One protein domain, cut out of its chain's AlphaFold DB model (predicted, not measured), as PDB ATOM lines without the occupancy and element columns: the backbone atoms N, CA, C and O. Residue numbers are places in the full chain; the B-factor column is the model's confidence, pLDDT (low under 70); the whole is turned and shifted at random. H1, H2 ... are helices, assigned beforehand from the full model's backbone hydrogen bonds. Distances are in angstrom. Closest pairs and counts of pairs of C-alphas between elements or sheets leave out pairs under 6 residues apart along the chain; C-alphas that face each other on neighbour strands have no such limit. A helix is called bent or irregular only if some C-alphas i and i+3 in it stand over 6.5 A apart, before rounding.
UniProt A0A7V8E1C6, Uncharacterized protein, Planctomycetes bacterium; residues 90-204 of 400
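This is residues 90 to 204 of the 400 residues of an uncharacterized protein of Planctomycetes bacterium (UniProt A0A7V8E1C6). Three helices, H1, H2 and H3, stand side by side in an up-and-down bundle; H6 packs crosswise on H3, H5 packs on H6 at a steep angle, and short H4 packs on H2. The printed part has 115 residues with six named helices, H1 to H6 in order, and no named strand: all helix. It is compact, with a radius of gyration of the C-alphas of 13.7 A and spans of 39 by 34 by 23 A.

Start at the hub, H3, residues 133 to 152. It forms a hairpin with H2, residues 118 to 129, opposite ways at a shallow tilt of 21 degrees; their closest C-alphas, Ala 125 and Ile 139, are 5.2 A apart. H1, residues 98 to 115, forms a hairpin with H2 at 6 degrees, closest at C-alphas 112 and 121, 6.3 A. H6, residues 187 to 197, touches residues 143 to 147 of H3 alone, only just about perpendicular at 73 degrees; C-alphas 143 and 189 are closest, 7.1 A. H5, residues 172 to 180, touches H6 at a steep tilt of 49 degrees, with C-alphas 175 and 193 closest, 5.0 A. H4, residues 162 to 166, touches H2, closest at C-alphas 122 and 165, 6.6 A. H1 and H6 are apart. Every O i to N i+4 pair is within hydrogen-bond range in H1, H2, H4, H5 and H6; in H3, 14 of 16 are.

Find C-alpha 133 at (21.268, -15.238, 21.656); H3 runs 29.4 A from there, irregular, with C-alphas 134 and 137 7.2 A apart, and a kink of 27 degrees near residue 140. H1, 25.8 A, begins at (12.491, -14.239, 17.218). H2 spans 16.5 A, H4 5.9 A, H5 12.5 A and H6 15.1 A, ending at C-alpha 197, (38.899, -13.588, 22.019).

The farthest C-alphas, Lys 115 and Asp 204, are 39.9 A apart. The printed part has no cut and no long link. Look for pLDDT under 70 at residues 90 to 94 and 154.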
ATOM      1  N   ALA A  90      25.057  -6.375  16.740       62.38
ATOM      2  CA  ALA A  90      25.077  -6.440  18.195       62.38
ATOM      3  C   ALA A  90      23.856  -7.236  18.681       62.38
ATOM      4  O   ALA A  90      22.757  -7.073  18.143       62.38
ATOM      5  N   ALA A  91      24.050  -8.095  19.686       59.00
ATOM      6  CA  ALA A  91      22.981  -8.916  20.238       59.00
ATOM      7  C   ALA A  91      21.809  -8.022  20.679       59.00
ATOM      8  O   ALA A  91      21.919  -7.241  21.625       59.00
ATOM      9  N   SER A  92      20.692  -8.110  19.959       62.41
ATOM     10  CA  SER A  92      19.454  -7.421  20.320       62.41
ATOM     11  C   SER A  92      18.731  -8.250  21.387       62.41
ATOM     12  O   SER A  92      18.749  -9.483  21.285       62.41
ATOM     13  N   PRO A  93      18.098  -7.638  22.408       63.50
ATOM     14  CA  PRO A  93      17.298  -8.386  23.372       63.50
ATOM     15  C   PRO A  93      16.258  -9.227  22.627       63.50
ATOM     16  O   PRO A  93      15.616  -8.740  21.693       63.50
ATOM     17  N   ALA A  94      16.129 -10.496  23.022       67.62
ATOM     18  CA  ALA A  94      15.275 -11.464  22.346       67.62
ATOM     19  C   ALA A  94      13.854 -10.902  22.179       67.62
ATOM     20  O   ALA A  94      13.107 -10.738  23.144       67.62
ATOM     21  N   SER A  95      13.486 -10.576  20.939       76.69
ATOM     22  CA  SER A  95      12.119 -10.190  20.606       76.69
ATOM     23  C   SER A  95      11.219 -11.420  20.708       76.69
ATOM     24  O   SER A  95      11.618 -12.511  20.297       76.69
ATOM     25  N   ALA A  96       9.984 -11.251  21.191       80.81
ATOM     26  CA  ALA A  96       8.977 -12.317  21.196       80.81
ATOM     27  C   ALA A  96       8.752 -12.929  19.792       80.81
ATOM     28  O   ALA A  96       8.371 -14.090  19.673       80.81
ATOM     29  N   ASP A  97       9.082 -12.181  18.734       87.69
ATOM     30  CA  ASP A  97       8.980 -12.616  17.338       87.69
ATOM     31  C   ASP A  97      10.220 -13.373  16.820       87.69
ATOM     32  O   ASP A  97      10.275 -13.724  15.639       87.69
ATOM     33  N   ALA A  98      11.249 -13.594  17.647       91.12
ATOM     34  CA  ALA A  98      12.491 -14.239  17.218       91.12
ATOM     35  C   ALA A  98      12.306 -15.741  16.963       91.12
ATOM     36  O   ALA A  98      12.767 -16.243  15.941       91.12
ATOM     37  N   LEU A  99      11.580 -16.452  17.833       92.38
ATOM     38  CA  LEU A  99      11.427 -17.911  17.740       92.38
ATOM     39  C   LEU A  99      10.778 -18.377  16.421       92.38
ATOM     40  O   LEU A  99      11.363 -19.238  15.765       92.38
ATOM     41  N   PRO A 100       9.649 -17.797  15.952       94.69
ATOM     42  CA  PRO A 100       9.085 -18.179  14.656       94.69
ATOM     43  C   PRO A 100      10.039 -17.919  13.480       94.69
ATOM     44  O   PRO A 100      10.042 -18.671  12.508       94.69
ATOM     45  N   LYS A 101      10.865 -16.864  13.559       96.19
ATOM     46  CA  LYS A 101      11.855 -16.532  12.521       96.19
ATOM     47  C   LYS A 101      13.025 -17.512  12.519       96.19
ATOM     48  O   LYS A 101      13.456 -17.912  11.441       96.19
ATOM     49  N   ILE A 102      13.503 -17.914  13.698       96.00
ATOM     50  CA  ILE A 102      14.545 -18.940  13.846       96.00
ATOM     51  C   ILE A 102      14.059 -20.257  13.233       96.00
ATOM     52  O   ILE A 102      14.767 -20.847  12.422       96.00
ATOM     53  N   GLU A 103      12.829 -20.675  13.539       95.19
ATOM     54  CA  GLU A 103      12.267 -21.921  13.006       95.19
ATOM     55  C   GLU A 103      12.103 -21.877  11.476       95.19
ATOM     56  O   GLU A 103      12.454 -22.829  10.780       95.19
ATOM     57  N   ALA A 104      11.669 -20.742  10.919       95.94
ATOM     58  CA  ALA A 104      11.625 -20.557   9.469       95.94
ATOM     59  C   ALA A 104      13.026 -20.631   8.823       95.94
ATOM     60  O   ALA A 104      13.189 -21.237   7.764       95.94
ATOM     61  N   MET A 105      14.047 -20.053   9.463       97.56
ATOM     62  CA  MET A 105      15.438 -20.113   8.993       97.56
ATOM     63  C   MET A 105      16.037 -21.523   9.093       97.56
ATOM     64  O   MET A 105      16.846 -21.895   8.247       97.56
ATOM     65  N   ARG A 106      15.609 -22.357  10.048       95.88
ATOM     66  CA  ARG A 106      16.024 -23.772  10.112       95.88
ATOM     67  C   ARG A 106      15.570 -24.581   8.895       95.88
ATOM     68  O   ARG A 106      16.309 -25.441   8.423       95.88
ATOM     69  N   ALA A 107      14.399 -24.279   8.334       94.50
ATOM     70  CA  ALA A 107      13.965 -24.902   7.082       94.50
ATOM     71  C   ALA A 107      14.860 -24.492   5.893       94.50
ATOM     72  O   ALA A 107      15.180 -25.323   5.041       94.50
ATOM     73  N   GLU A 108      15.306 -23.231   5.854       97.12
ATOM     74  CA  GLU A 108      16.273 -22.735   4.863       97.12
ATOM     75  C   GLU A 108      17.635 -23.432   5.014       97.12
ATOM     76  O   GLU A 108      18.213 -23.874   4.020       97.12
ATOM     77  N   MET A 109      18.094 -23.629   6.255       97.81
ATOM     78  CA  MET A 109      19.323 -24.363   6.573       97.81
ATOM     79  C   MET A 109      19.319 -25.771   5.969       97.81
ATOM     80  O   MET A 109      20.279 -26.151   5.306       97.81
ATOM     81  N   ALA A 110      18.226 -26.528   6.116       96.06
ATOM     82  CA  ALA A 110      18.115 -27.873   5.546       96.06
ATOM     83  C   ALA A 110      18.257 -27.880   4.010       96.06
ATOM     84  O   ALA A 110      18.900 -28.766   3.440       96.06
ATOM     85  N   ALA A 111      17.697 -26.873   3.331       96.75
ATOM     86  CA  ALA A 111      17.825 -26.732   1.884       96.75
ATOM     87  C   ALA A 111      19.262 -26.386   1.454       96.75
ATOM     88  O   ALA A 111      19.727 -26.903   0.437       96.75
ATOM     89  N   LEU A 112      19.965 -25.544   2.218       97.75
ATOM     90  CA  LEU A 112      21.368 -25.189   1.973       97.75
ATOM     91  C   LEU A 112      22.307 -26.375   2.221       97.75
ATOM     92  O   LEU A 112      23.181 -26.641   1.399       97.75
ATOM     93  N   ILE A 113      22.061 -27.155   3.279       96.75
ATOM     94  CA  ILE A 113      22.793 -28.401   3.558       96.75
ATOM     95  C   ILE A 113      22.638 -29.384   2.396       96.75
ATOM     96  O   ILE A 113      23.628 -29.919   1.905       96.75
ATOM     97  N   SER A 114      21.414 -29.588   1.897       95.88
ATOM     98  CA  SER A 114      21.174 -30.494   0.765       95.88
ATOM     99  C   SER A 114      21.882 -30.058  -0.523       95.88
ATOM    100  O   SER A 114      22.149 -30.905  -1.375       95.88
ATOM    101  N   LYS A 115      22.141 -28.758  -0.692       96.69
ATOM    102  CA  LYS A 115      22.879 -28.199  -1.834       96.69
ATOM    103  C   LYS A 115      24.386 -28.137  -1.604       96.69
ATOM    104  O   LYS A 115      25.102 -27.837  -2.552       96.69
ATOM    105  N   ARG A 116      24.835 -28.404  -0.373       95.94
ATOM    106  CA  ARG A 116      26.200 -28.173   0.104       95.94
ATOM    107  C   ARG A 116      26.685 -26.752  -0.192       95.94
ATOM    108  O   ARG A 116      27.737 -26.534  -0.773       95.94
ATOM    109  N   ASP A 117      25.854 -25.781   0.172       96.31
ATOM    110  CA  ASP A 117      26.100 -24.355  -0.054       96.31
ATOM    111  C   ASP A 117      26.670 -23.700   1.216       96.31
ATOM    112  O   ASP A 117      25.922 -23.201   2.061       96.31
ATOM    113  N   GLY A 118      27.995 -23.753   1.384       95.69
ATOM    114  CA  GLY A 118      28.691 -23.222   2.561       95.69
ATOM    115  C   GLY A 118      28.578 -21.705   2.704       95.69
ATOM    116  O   GLY A 118      28.334 -21.205   3.803       95.69
ATOM    117  N   GLU A 119      28.665 -20.958   1.601       95.69
ATOM    118  CA  GLU A 119      28.485 -19.501   1.609       95.69
ATOM    119  C   GLU A 119      27.058 -19.124   2.034       95.69
ATOM    120  O   GLU A 119      26.867 -18.262   2.900       95.69
ATOM    121  N   GLY A 120      26.050 -19.819   1.499       97.00
ATOM    122  CA  GLY A 120      24.661 -19.648   1.909       97.00
ATOM    123  C   GLY A 120      24.440 -19.961   3.391       97.00
ATOM    124  O   GLY A 120      23.713 -19.232   4.072       97.00
ATOM    125  N   LEU A 121      25.101 -20.994   3.926       97.75
ATOM    126  CA  LEU A 121      25.055 -21.323   5.353       97.75
ATOM    127  C   LEU A 121      25.676 -20.224   6.227       97.75
ATOM    128  O   LEU A 121      25.076 -19.839   7.231       97.75
ATOM    129  N   LEU A 122      26.822 -19.657   5.842       95.94
ATOM    130  CA  LEU A 122      27.429 -18.533   6.568       95.94
ATOM    131  C   LEU A 122      26.568 -17.267   6.505       95.94
ATOM    132  O   LEU A 122      26.414 -16.559   7.506       95.94
ATOM    133  N   PHE A 123      25.949 -16.992   5.356       95.56
ATOM    134  CA  PHE A 123      24.990 -15.898   5.227       95.56
ATOM    135  C   PHE A 123      23.774 -16.100   6.145       95.56
ATOM    136  O   PHE A 123      23.345 -15.167   6.836       95.56
ATOM    137  N   LEU A 124      23.246 -17.325   6.209       97.00
ATOM    138  CA  LEU A 124      22.158 -17.684   7.114       97.00
ATOM    139  C   LEU A 124      22.567 -17.538   8.587       97.00
ATOM    140  O   LEU A 124      21.798 -16.984   9.371       97.00
ATOM    141  N   ALA A 125      23.781 -17.950   8.959       96.62
ATOM    142  CA  ALA A 125      24.309 -17.798  10.313       96.62
ATOM    143  C   ALA A 125      24.349 -16.327  10.766       96.62
ATOM    144  O   ALA A 125      23.944 -16.012  11.885       96.62
ATOM    145  N   ARG A 126      24.738 -15.393   9.887       92.69
ATOM    146  CA  ARG A 126      24.688 -13.951  10.195       92.69
ATOM    147  C   ARG A 126      23.263 -13.421  10.352       92.69
ATOM    148  O   ARG A 126      22.998 -12.595  11.226       92.69
ATOM    149  N   ARG A 127      22.319 -13.898   9.534       94.62
ATOM    150  CA  ARG A 127      20.893 -13.556   9.688       94.62
ATOM    151  C   ARG A 127      20.325 -14.083  11.002       94.62
ATOM    152  O   ARG A 127      19.564 -13.370  11.649       94.62
ATOM    153  N   LEU A 128      20.717 -15.291  11.401       95.06
ATOM    154  CA  LEU A 128      20.381 -15.873  12.698       95.06
ATOM    155  C   LEU A 128      20.968 -15.036  13.837       95.06
ATOM    156  O   LEU A 128      20.244 -14.696  14.765       95.06
ATOM    157  N   ALA A 129      22.223 -14.602  13.734       92.12
ATOM    158  CA  ALA A 129      22.847 -13.751  14.744       92.12
ATOM    159  C   ALA A 129      22.098 -12.434  14.992       92.12
ATOM    160  O   ALA A 129      22.026 -11.970  16.128       92.12
ATOM    161  N   ALA A 130      21.476 -11.867  13.951       91.19
ATOM    162  CA  ALA A 130      20.620 -10.681  14.061       91.19
ATOM    163  C   ALA A 130      19.388 -10.880  14.953       91.19
ATOM    164  O   ALA A 130      18.790  -9.903  15.405       91.19
ATOM    165  N   LEU A 131      18.998 -12.133  15.201       92.75
ATOM    166  CA  LEU A 131      17.894 -12.499  16.086       92.75
ATOM    167  C   LEU A 131      18.339 -12.660  17.551       92.75
ATOM    168  O   LEU A 131      17.492 -12.897  18.413       92.75
ATOM    169  N   GLY A 132      19.633 -12.486  17.837       91.25
ATOM    170  CA  GLY A 132      20.205 -12.528  19.179       91.25
ATOM    171  C   GLY A 132      20.506 -13.942  19.680       91.25
ATOM    172  O   GLY A 132      20.524 -14.913  18.925       91.25
ATOM    173  N   GLU A 133      20.744 -14.039  20.987       93.19
ATOM    174  CA  GLU A 133      21.268 -15.238  21.656       93.19
ATOM    175  C   GLU A 133      20.414 -16.498  21.444       93.19
ATOM    176  O   GLU A 133      20.943 -17.596  21.285       93.19
ATOM    177  N   ALA A 134      19.090 -16.344  21.338       93.69
ATOM    178  CA  ALA A 134      18.168 -17.456  21.098       93.69
ATOM    179  C   ALA A 134      18.459 -18.229  19.794       93.69
ATOM    180  O   ALA A 134      18.058 -19.384  19.663       93.69
ATOM    181  N   ALA A 135      19.138 -17.602  18.828       96.38
ATOM    182  CA  ALA A 135      19.496 -18.212  17.554       96.38
ATOM    183  C   ALA A 135      20.886 -18.873  17.551       96.38
ATOM    184  O   ALA A 135      21.195 -19.625  16.624       96.38
ATOM    185  N   TYR A 136      21.723 -18.625  18.565       96.44
ATOM    186  CA  TYR A 136      23.097 -19.133  18.623       96.44
ATOM    187  C   TYR A 136      23.210 -20.662  18.569       96.44
ATOM    188  O   TYR A 136      24.093 -21.129  17.850       96.44
ATOM    189  N   PRO A 137      22.309 -21.463  19.176       96.81
ATOM    190  CA  PRO A 137      22.335 -22.913  18.991       96.81
ATOM    191  C   PRO A 137      22.270 -23.335  17.516       96.81
ATOM    192  O   PRO A 137      23.016 -24.209  17.090       96.81
ATOM    193  N   SER A 138      21.459 -22.665  16.694       97.56
ATOM    194  CA  SER A 138      21.396 -22.971  15.258       97.56
ATOM    195  C   SER A 138      22.592 -22.445  14.473       97.56
ATOM    196  O   SER A 138      22.965 -23.041  13.467       97.56
ATOM    197  N   ILE A 139      23.256 -21.389  14.947       97.62
ATOM    198  CA  ILE A 139      24.566 -21.002  14.407       97.62
ATOM    199  C   ILE A 139      25.613 -22.075  14.731       97.62
ATOM    200  O   ILE A 139      26.433 -22.384  13.873       97.62
ATOM    201  N   MET A 140      25.572 -22.685  15.923       97.94
ATOM    202  CA  MET A 140      26.473 -23.785  16.287       97.94
ATOM    203  C   MET A 140      26.235 -25.040  15.445       97.94
ATOM    204  O   MET A 140      27.201 -25.714  15.097       97.94
ATOM    205  N   GLU A 141      24.986 -25.336  15.065       97.62
ATOM    206  CA  GLU A 141      24.674 -26.412  14.112       97.62
ATOM    207  C   GLU A 141      25.362 -26.170  12.757       97.62
ATOM    208  O   GLU A 141      26.014 -27.071  12.228       97.62
ATOM    209  N   ILE A 142      25.290 -24.940  12.234       97.56
ATOM    210  CA  ILE A 142      25.978 -24.543  10.997       97.56
ATOM    211  C   ILE A 142      27.497 -24.638  11.164       97.56
ATOM    212  O   ILE A 142      28.176 -25.250  10.342       97.56
ATOM    213  N   ALA A 143      28.035 -24.052  12.234       97.06
ATOM    214  CA  ALA A 143      29.468 -24.015  12.483       97.06
ATOM    215  C   ALA A 143      30.055 -25.422  12.631       97.06
ATOM    216  O   ALA A 143      31.120 -25.697  12.092       97.06
ATOM    217  N   LYS A 144      29.340 -26.331  13.307       96.81
ATOM    218  CA  LYS A 144      29.734 -27.736  13.426       96.81
ATOM    219  C   LYS A 144      29.880 -28.396  12.058       96.81
ATOM    220  O   LYS A 144      30.886 -29.048  11.814       96.81
ATOM    221  N   LEU A 145      28.891 -28.219  11.180       96.19
ATOM    222  CA  LEU A 145      28.905 -28.810   9.840       96.19
ATOM    223  C   LEU A 145      30.097 -28.317   9.015       96.19
ATOM    224  O   LEU A 145      30.783 -29.129   8.408       96.19
ATOM    225  N   LEU A 146      30.355 -27.007   9.029       95.56
ATOM    226  CA  LEU A 146      31.450 -26.410   8.259       95.56
ATOM    227  C   LEU A 146      32.831 -26.741   8.848       95.56
ATOM    228  O   LEU A 146      33.764 -27.002   8.102       95.56
ATOM    229  N   LEU A 147      32.971 -26.815  10.174       94.88
ATOM    230  CA  LEU A 147      34.223 -27.263  10.799       94.88
ATOM    231  C   LEU A 147      34.530 -28.732  10.471       94.88
ATOM    232  O   LEU A 147      35.668 -29.066  10.160       94.88
ATOM    233  N   GLU A 148      33.519 -29.606  10.500       94.44
ATOM    234  CA  GLU A 148      33.690 -31.009  10.104       94.44
ATOM    235  C   GLU A 148      34.027 -31.171   8.611       94.44
ATOM    236  O   GLU A 148      34.676 -32.152   8.241       94.44
ATOM    237  N   ASP A 149      33.567 -30.248   7.763       93.12
ATOM    238  CA  ASP A 149      33.905 -30.190   6.340       93.12
ATOM    239  C   ASP A 149      35.374 -29.791   6.127       93.12
ATOM    240  O   ASP A 149      36.119 -30.526   5.474       93.12
ATOM    241  N   GLU A 150      35.828 -28.702   6.766       90.38
ATOM    242  CA  GLU A 150      37.229 -28.250   6.726       90.38
ATOM    243  C   GLU A 150      38.223 -29.350   7.153       90.38
ATOM    244  O   GLU A 150      39.322 -29.437   6.600       90.38
ATOM    245  N   GLU A 151      37.846 -30.208   8.108       88.94
ATOM    246  CA  GLU A 151      38.688 -31.311   8.595       88.94
ATOM    247  C   GLU A 151      38.763 -32.519   7.642       88.94
ATOM    248  O   GLU A 151      39.800 -33.184   7.580       88.94
ATOM    249  N   LYS A 152      37.673 -32.849   6.933       88.44
ATOM    250  CA  LYS A 152      37.564 -34.092   6.140       88.44
ATOM    251  C   LYS A 152      37.974 -33.903   4.683       88.44
ATOM    252  O   LYS A 152      38.730 -34.719   4.155       88.44
ATOM    253  N   ASP A 153      37.441 -32.872   4.034       78.75
ATOM    254  CA  ASP A 153      37.698 -32.522   2.636       78.75
ATOM    255  C   ASP A 153      37.249 -31.065   2.421       78.75
ATOM    256  O   ASP A 153      36.048 -30.830   2.315       78.75
ATOM    257  N   PRO A 154      38.167 -30.081   2.362       67.75
ATOM    258  CA  PRO A 154      37.868 -28.654   2.550       67.75
ATOM    259  C   PRO A 154      37.085 -27.974   1.405       67.75
ATOM    260  O   PRO A 154      37.304 -26.798   1.120       67.75
ATOM    261  N   ARG A 155      36.230 -28.701   0.677       79.00
ATOM    262  CA  ARG A 155      35.446 -28.211  -0.467       79.00
ATOM    263  C   ARG A 155      34.096 -28.895  -0.637       79.00
ATOM    264  O   ARG A 155      33.448 -28.659  -1.660       79.00
ATOM    265  N   GLU A 156      33.652 -29.744   0.292       88.38
ATOM    266  CA  GLU A 156      32.357 -30.410   0.129       88.38
ATOM    267  C   GLU A 156      31.218 -29.386   0.093       88.38
ATOM    268  O   GLU A 156      30.290 -29.537  -0.704       88.38
ATOM    269  N   PHE A 157      31.346 -28.326   0.899       91.00
ATOM    270  CA  PHE A 157      30.438 -27.177   0.955       91.00
ATOM    271  C   PHE A 157      30.879 -25.979   0.089       91.00
ATOM    272  O   PHE A 157      30.343 -24.878   0.219       91.00
ATOM    273  N   GLY A 158      31.832 -26.184  -0.827       91.25
ATOM    274  CA  GLY A 158      32.387 -25.134  -1.685       91.25
ATOM    275  C   GLY A 158      33.427 -24.250  -0.990       91.25
ATOM    276  O   GLY A 158      33.926 -24.585   0.079       91.25
ATOM    277  N   ASP A 159      33.779 -23.128  -1.625       88.94
ATOM    278  CA  ASP A 159      34.711 -22.148  -1.055       88.94
ATOM    279  C   ASP A 159      33.934 -21.190  -0.135       88.94
ATOM    280  O   ASP A 159      33.102 -20.410  -0.601       88.94
ATOM    281  N   TYR A 160      34.208 -21.229   1.167       91.06
ATOM    282  CA  TYR A 160      33.612 -20.337   2.162       91.06
ATOM    283  C   TYR A 160      34.673 -19.811   3.138       91.06
ATOM    284  O   TYR A 160      35.716 -20.426   3.335       91.06
ATOM    285  N   ASP A 161      34.412 -18.648   3.742       91.62
ATOM    286  CA  ASP A 161      35.311 -18.004   4.708       91.62
ATOM    287  C   ASP A 161      34.686 -18.033   6.107       91.62
ATOM    288  O   ASP A 161      33.991 -17.097   6.529       91.62
ATOM    289  N   LEU A 162      34.891 -19.155   6.803       92.44
ATOM    290  CA  LEU A 162      34.384 -19.371   8.156       92.44
ATOM    291  C   LEU A 162      34.996 -18.368   9.144       92.44
ATOM    292  O   LEU A 162      34.278 -17.785   9.961       92.44
ATOM    293  N   ASP A 163      36.301 -18.122   9.023       91.25
ATOM    294  CA  ASP A 163      37.062 -17.230   9.895       91.25
ATOM    295  C   ASP A 163      36.585 -15.776   9.787       91.25
ATOM    296  O   ASP A 163      36.264 -15.149  10.799       91.25
ATOM    297  N   GLY A 164      36.447 -15.248   8.570       88.69
ATOM    298  CA  GLY A 164      35.907 -13.906   8.346       88.69
ATOM    299  C   GLY A 164      34.427 -13.764   8.716       88.69
ATOM    300  O   GLY A 164      33.937 -12.644   8.878       88.69
ATOM    301  N   SER A 165      33.694 -14.876   8.860       89.25
ATOM    302  CA  SER A 165      32.243 -14.853   9.084       89.25
ATOM    303  C   SER A 165      31.804 -15.058  10.523       89.25
ATOM    304  O   SER A 165      30.957 -14.302  10.998       89.25
ATOM    305  N   LEU A 166      32.345 -16.065  11.209       92.44
ATOM    306  CA  LEU A 166      31.971 -16.404  12.588       92.44
ATOM    307  C   LEU A 166      33.059 -16.051  13.607       92.44
ATOM    308  O   LEU A 166      32.812 -16.098  14.812       92.44
ATOM    309  N   PHE A 167      34.246 -15.664  13.136       90.38
ATOM    310  CA  PHE A 167      35.400 -15.361  13.977       90.38
ATOM    311  C   PHE A 167      35.952 -13.937  13.788       90.38
ATOM    312  O   PHE A 167      37.045 -13.629  14.263       90.38
ATOM    313  N   GLY A 168      35.180 -13.060  13.137       88.38
ATOM    314  CA  GLY A 168      35.501 -11.644  12.964       88.38
ATOM    315  C   GLY A 168      35.369 -10.806  14.242       88.38
ATOM    316  O   GLY A 168      34.889 -11.266  15.285       88.38
ATOM    317  N   ASP A 169      35.774  -9.536  14.146       84.19
ATOM    318  CA  ASP A 169      35.738  -8.556  15.247       84.19
ATOM    319  C   ASP A 169      34.321  -8.294  15.774       84.19
ATOM    320  O   ASP A 169      34.113  -7.867  16.904       84.19
ATOM    321  N   ASP A 170      33.308  -8.578  14.986       85.94
ATOM    322  CA  ASP A 170      31.899  -8.366  15.283       85.94
ATOM    323  C   ASP A 170      31.232  -9.598  15.935       85.94
ATOM    324  O   ASP A 170      30.223  -9.471  16.630       85.94
ATOM    325  N   ALA A 171      31.842 -10.780  15.837       91.12
ATOM    326  CA  ALA A 171      31.318 -12.039  16.373       91.12
ATOM    327  C   ALA A 171      31.633 -12.288  17.867       91.12
ATOM    328  O   ALA A 171      31.417 -13.389  18.378       91.12
ATOM    329  N   GLY A 172      32.117 -11.282  18.605       92.25
ATOM    330  CA  GLY A 172      32.577 -11.437  19.994       92.25
ATOM    331  C   GLY A 172      31.509 -11.961  20.956       92.25
ATOM    332  O   GLY A 172      31.808 -12.782  21.819       92.25
ATOM    333  N   ALA A 173      30.252 -11.549  20.770       92.62
ATOM    334  CA  ALA A 173      29.133 -12.038  21.574       92.62
ATOM    335  C   ALA A 173      28.864 -13.537  21.347       92.62
ATOM    336  O   ALA A 173      28.668 -14.272  22.311       92.62
ATOM    337  N   LEU A 174      28.920 -14.002  20.092       95.44
ATOM    338  CA  LEU A 174      28.779 -15.420  19.749       95.44
ATOM    339  C   LEU A 174      29.937 -16.243  20.328       95.44
ATOM    340  O   LEU A 174      29.717 -17.303  20.910       95.44
ATOM    341  N   GLN A 175      31.167 -15.738  20.194       96.50
ATOM    342  CA  GLN A 175      32.368 -16.377  20.731       96.50
ATOM    343  C   GLN A 175      32.270 -16.519  22.254       96.50
ATOM    344  O   GLN A 175      32.411 -17.625  22.771       96.50
ATOM    345  N   ALA A 176      31.953 -15.439  22.973       95.50
ATOM    346  CA  ALA A 176      31.794 -15.470  24.425       95.50
ATOM    347  C   ALA A 176      30.658 -16.402  24.867       95.50
ATOM    348  O   ALA A 176      30.828 -17.185  25.801       95.50
ATOM    349  N   TRP A 177      29.525 -16.373  24.159       96.25
ATOM    350  CA  TRP A 177      28.417 -17.284  24.419       96.25
ATOM    351  C   TRP A 177      28.819 -18.748  24.262       96.25
ATOM    352  O   TRP A 177      28.445 -19.571  25.098       96.25
ATOM    353  N   SER A 178      29.617 -19.068  23.239       97.56
ATOM    354  CA  SER A 178      30.054 -20.444  22.989       97.56
ATOM    355  C   SER A 178      30.903 -21.012  24.129       97.56
ATOM    356  O   SER A 178      30.823 -22.202  24.428       97.56
ATOM    357  N   LEU A 179      31.669 -20.155  24.813       97.06
ATOM    358  CA  LEU A 179      32.455 -20.542  25.983       97.06
ATOM    359  C   LEU A 179      31.593 -20.736  27.236       97.06
ATOM    360  O   LEU A 179      31.918 -21.572  28.075       97.06
ATOM    361  N   ALA A 180      30.490 -19.994  27.357       95.62
ATOM    362  CA  ALA A 180      29.529 -20.144  28.450       95.62
ATOM    363  C   ALA A 180      28.594 -21.360  28.282       95.62
ATOM    364  O   ALA A 180      28.003 -21.806  29.262       95.62
ATOM    365  N   HIS A 181      28.475 -21.903  27.063       96.31
ATOM    366  CA  HIS A 181      27.589 -23.025  26.723       96.31
ATOM    367  C   HIS A 181      28.361 -24.153  26.012       96.31
ATOM    368  O   HIS A 181      28.146 -24.410  24.817       96.31
ATOM    369  N   PRO A 182      29.299 -24.825  26.710       96.12
ATOM    370  CA  PRO A 182      30.158 -25.844  26.105       96.12
ATOM    371  C   PRO A 182      29.409 -27.108  25.656       96.12
ATOM    372  O   PRO A 182      29.913 -27.844  24.811       96.12
ATOM    373  N   ASP A 183      28.211 -27.357  26.183       95.94
ATOM    374  CA  ASP A 183      27.312 -28.448  25.794       95.94
ATOM    375  C   ASP A 183      26.586 -28.187  24.465       95.94
ATOM    376  O   ASP A 183      26.243 -29.129  23.748       95.94
ATOM    377  N   LEU A 184      26.385 -26.914  24.115       96.44
ATOM    378  CA  LEU A 184      25.716 -26.490  22.879       96.44
ATOM    379  C   LEU A 184      26.688 -26.079  21.771       96.44
ATOM    380  O   LEU A 184      26.270 -25.852  20.637       96.44
ATOM    381  N   SER A 185      27.976 -25.980  22.087       97.38
ATOM    382  CA  SER A 185      29.006 -25.497  21.170       97.38
ATOM    383  C   SER A 185      29.984 -26.623  20.834       97.38
ATOM    384  O   SER A 185      30.376 -27.361  21.732       97.38
ATOM    385  N   PRO A 186      30.434 -26.790  19.581       96.94
ATOM    386  CA  PRO A 186      31.473 -27.768  19.258       96.94
ATOM    387  C   PRO A 186      32.825 -27.403  19.904       96.94
ATOM    388  O   PRO A 186      33.168 -26.218  19.918       96.94
ATOM    389  N   PRO A 187      33.636 -28.378  20.372       97.31
ATOM    390  CA  PRO A 187      34.965 -28.101  20.924       97.31
ATOM    391  C   PRO A 187      35.860 -27.292  19.979       97.31
ATOM    392  O   PRO A 187      36.389 -26.271  20.405       97.31
ATOM    393  N   ALA A 188      35.924 -27.662  18.694       96.75
ATOM    394  CA  ALA A 188      36.715 -26.958  17.679       96.75
ATOM    395  C   ALA A 188      36.284 -25.492  17.476       96.75
ATOM    396  O   ALA A 188      37.122 -24.615  17.259       96.75
ATOM    397  N   PHE A 189      34.981 -25.198  17.597       97.75
ATOM    398  CA  PHE A 189      34.491 -23.818  17.553       97.75
ATOM    399  C   PHE A 189      35.000 -23.026  18.757       97.75
ATOM    400  O   PHE A 189      35.479 -21.903  18.603       97.75
ATOM    401  N   ARG A 190      34.932 -23.623  19.954       98.00
ATOM    402  CA  ARG A 190      35.426 -22.994  21.182       98.00
ATOM    403  C   ARG A 190      36.936 -22.768  21.144       98.00
ATOM    404  O   ARG A 190      37.358 -21.696  21.558       98.00
ATOM    405  N   SER A 191      37.731 -23.690  20.592       97.38
ATOM    406  CA  SER A 191      39.182 -23.500  20.419       97.38
ATOM    407  C   SER A 191      39.478 -22.221  19.633       97.38
ATOM    408  O   SER A 191      40.172 -21.331  20.123       97.38
ATOM    409  N   ARG A 192      38.854 -22.067  18.455       96.25
ATOM    410  CA  ARG A 192      38.991 -20.852  17.635       96.25
ATOM    411  C   ARG A 192      38.443 -19.616  18.344       96.25
ATOM    412  O   ARG A 192      39.046 -18.548  18.271       96.25
ATOM    413  N   ALA A 193      37.322 -19.739  19.056       96.88
ATOM    414  CA  ALA A 193      36.763 -18.638  19.834       96.88
ATOM    415  C   ALA A 193      37.751 -18.149  20.907       96.88
ATOM    416  O   ALA A 193      37.940 -16.941  21.027       96.88
ATOM    417  N   ILE A 194      38.422 -19.055  21.631       96.69
ATOM    418  CA  ILE A 194      39.454 -18.718  22.625       96.69
ATOM    419  C   ILE A 194      40.590 -17.934  21.962       96.69
ATOM    420  O   ILE A 194      40.920 -16.839  22.413       96.69
ATOM    421  N   GLU A 195      41.145 -18.428  20.856       94.69
ATOM    422  CA  GLU A 195      42.252 -17.765  20.150       94.69
ATOM    423  C   GLU A 195      41.895 -16.349  19.666       94.69
ATOM    424  O   GLU A 195      42.699 -15.414  19.754       94.69
ATOM    425  N   LYS A 196      40.670 -16.159  19.167       94.00
ATOM    426  CA  LYS A 196      40.210 -14.862  18.644       94.00
ATOM    427  C   LYS A 196      39.885 -13.895  19.777       94.00
ATOM    428  O   LYS A 196      40.339 -12.749  19.754       94.00
ATOM    429  N   LEU A 197      39.182 -14.364  20.810       93.94
ATOM    430  CA  LEU A 197      38.899 -13.588  22.019       93.94
ATOM    431  C   LEU A 197      40.189 -13.158  22.718       93.94
ATOM    432  O   LEU A 197      40.257 -12.030  23.199       93.94
ATOM    433  N   ALA A 198      41.234 -13.991  22.710       90.94
ATOM    434  CA  ALA A 198      42.517 -13.693  23.342       90.94
ATOM    435  C   ALA A 198      43.172 -12.402  22.838       90.94
ATOM    436  O   ALA A 198      44.020 -11.859  23.543       90.94
ATOM    437  N   ASN A 199      42.776 -11.875  21.674       88.38
ATOM    438  CA  ASN A 199      43.296 -10.635  21.090       88.38
ATOM    439  C   ASN A 199      42.361  -9.425  21.251       88.38
ATOM    440  O   ASN A 199      42.728  -8.308  20.886       88.38
ATOM    441  N   ARG A 200      41.181  -9.609  21.848       86.94
ATOM    442  CA  ARG A 200      40.207  -8.533  22.046       86.94
ATOM    443  C   ARG A 200      40.537  -7.662  23.253       86.94
ATOM    444  O   ARG A 200      41.242  -8.066  24.180       86.94
ATOM    445  N   SER A 201      40.044  -6.428  23.213       86.31
ATOM    446  CA  SER A 201      40.217  -5.432  24.284       86.31
ATOM    447  C   SER A 201      38.903  -4.804  24.747       86.31
ATOM    448  O   SER A 201      38.868  -4.154  25.786       86.31
ATOM    449  N   ASP A 202      37.827  -5.024  23.996       84.25
ATOM    450  CA  ASP A 202      36.470  -4.564  24.272       84.25
ATOM    451  C   ASP A 202      35.685  -5.509  25.199       84.25
ATOM    452  O   ASP A 202      34.562  -5.201  25.589       84.25
ATOM    453  N   ILE A 203      36.280  -6.645  25.573       85.12
ATOM    454  CA  ILE A 203      35.715  -7.656  26.471       85.12
ATOM    455  C   ILE A 203      36.722  -7.909  27.597       85.12
ATOM    456  O   ILE A 203      37.932  -7.924  27.362       85.12
ATOM    457  N   ASP A 204      36.238  -8.150  28.819       88.25
ATOM    458  CA  ASP A 204      37.072  -8.683  29.902       88.25
ATOM    459  C   ASP A 204      37.343 -10.178  29.663       88.25
ATOM    460  O   ASP A 204      36.697 -11.072  30.215       88.25
TER     461      ASP A 204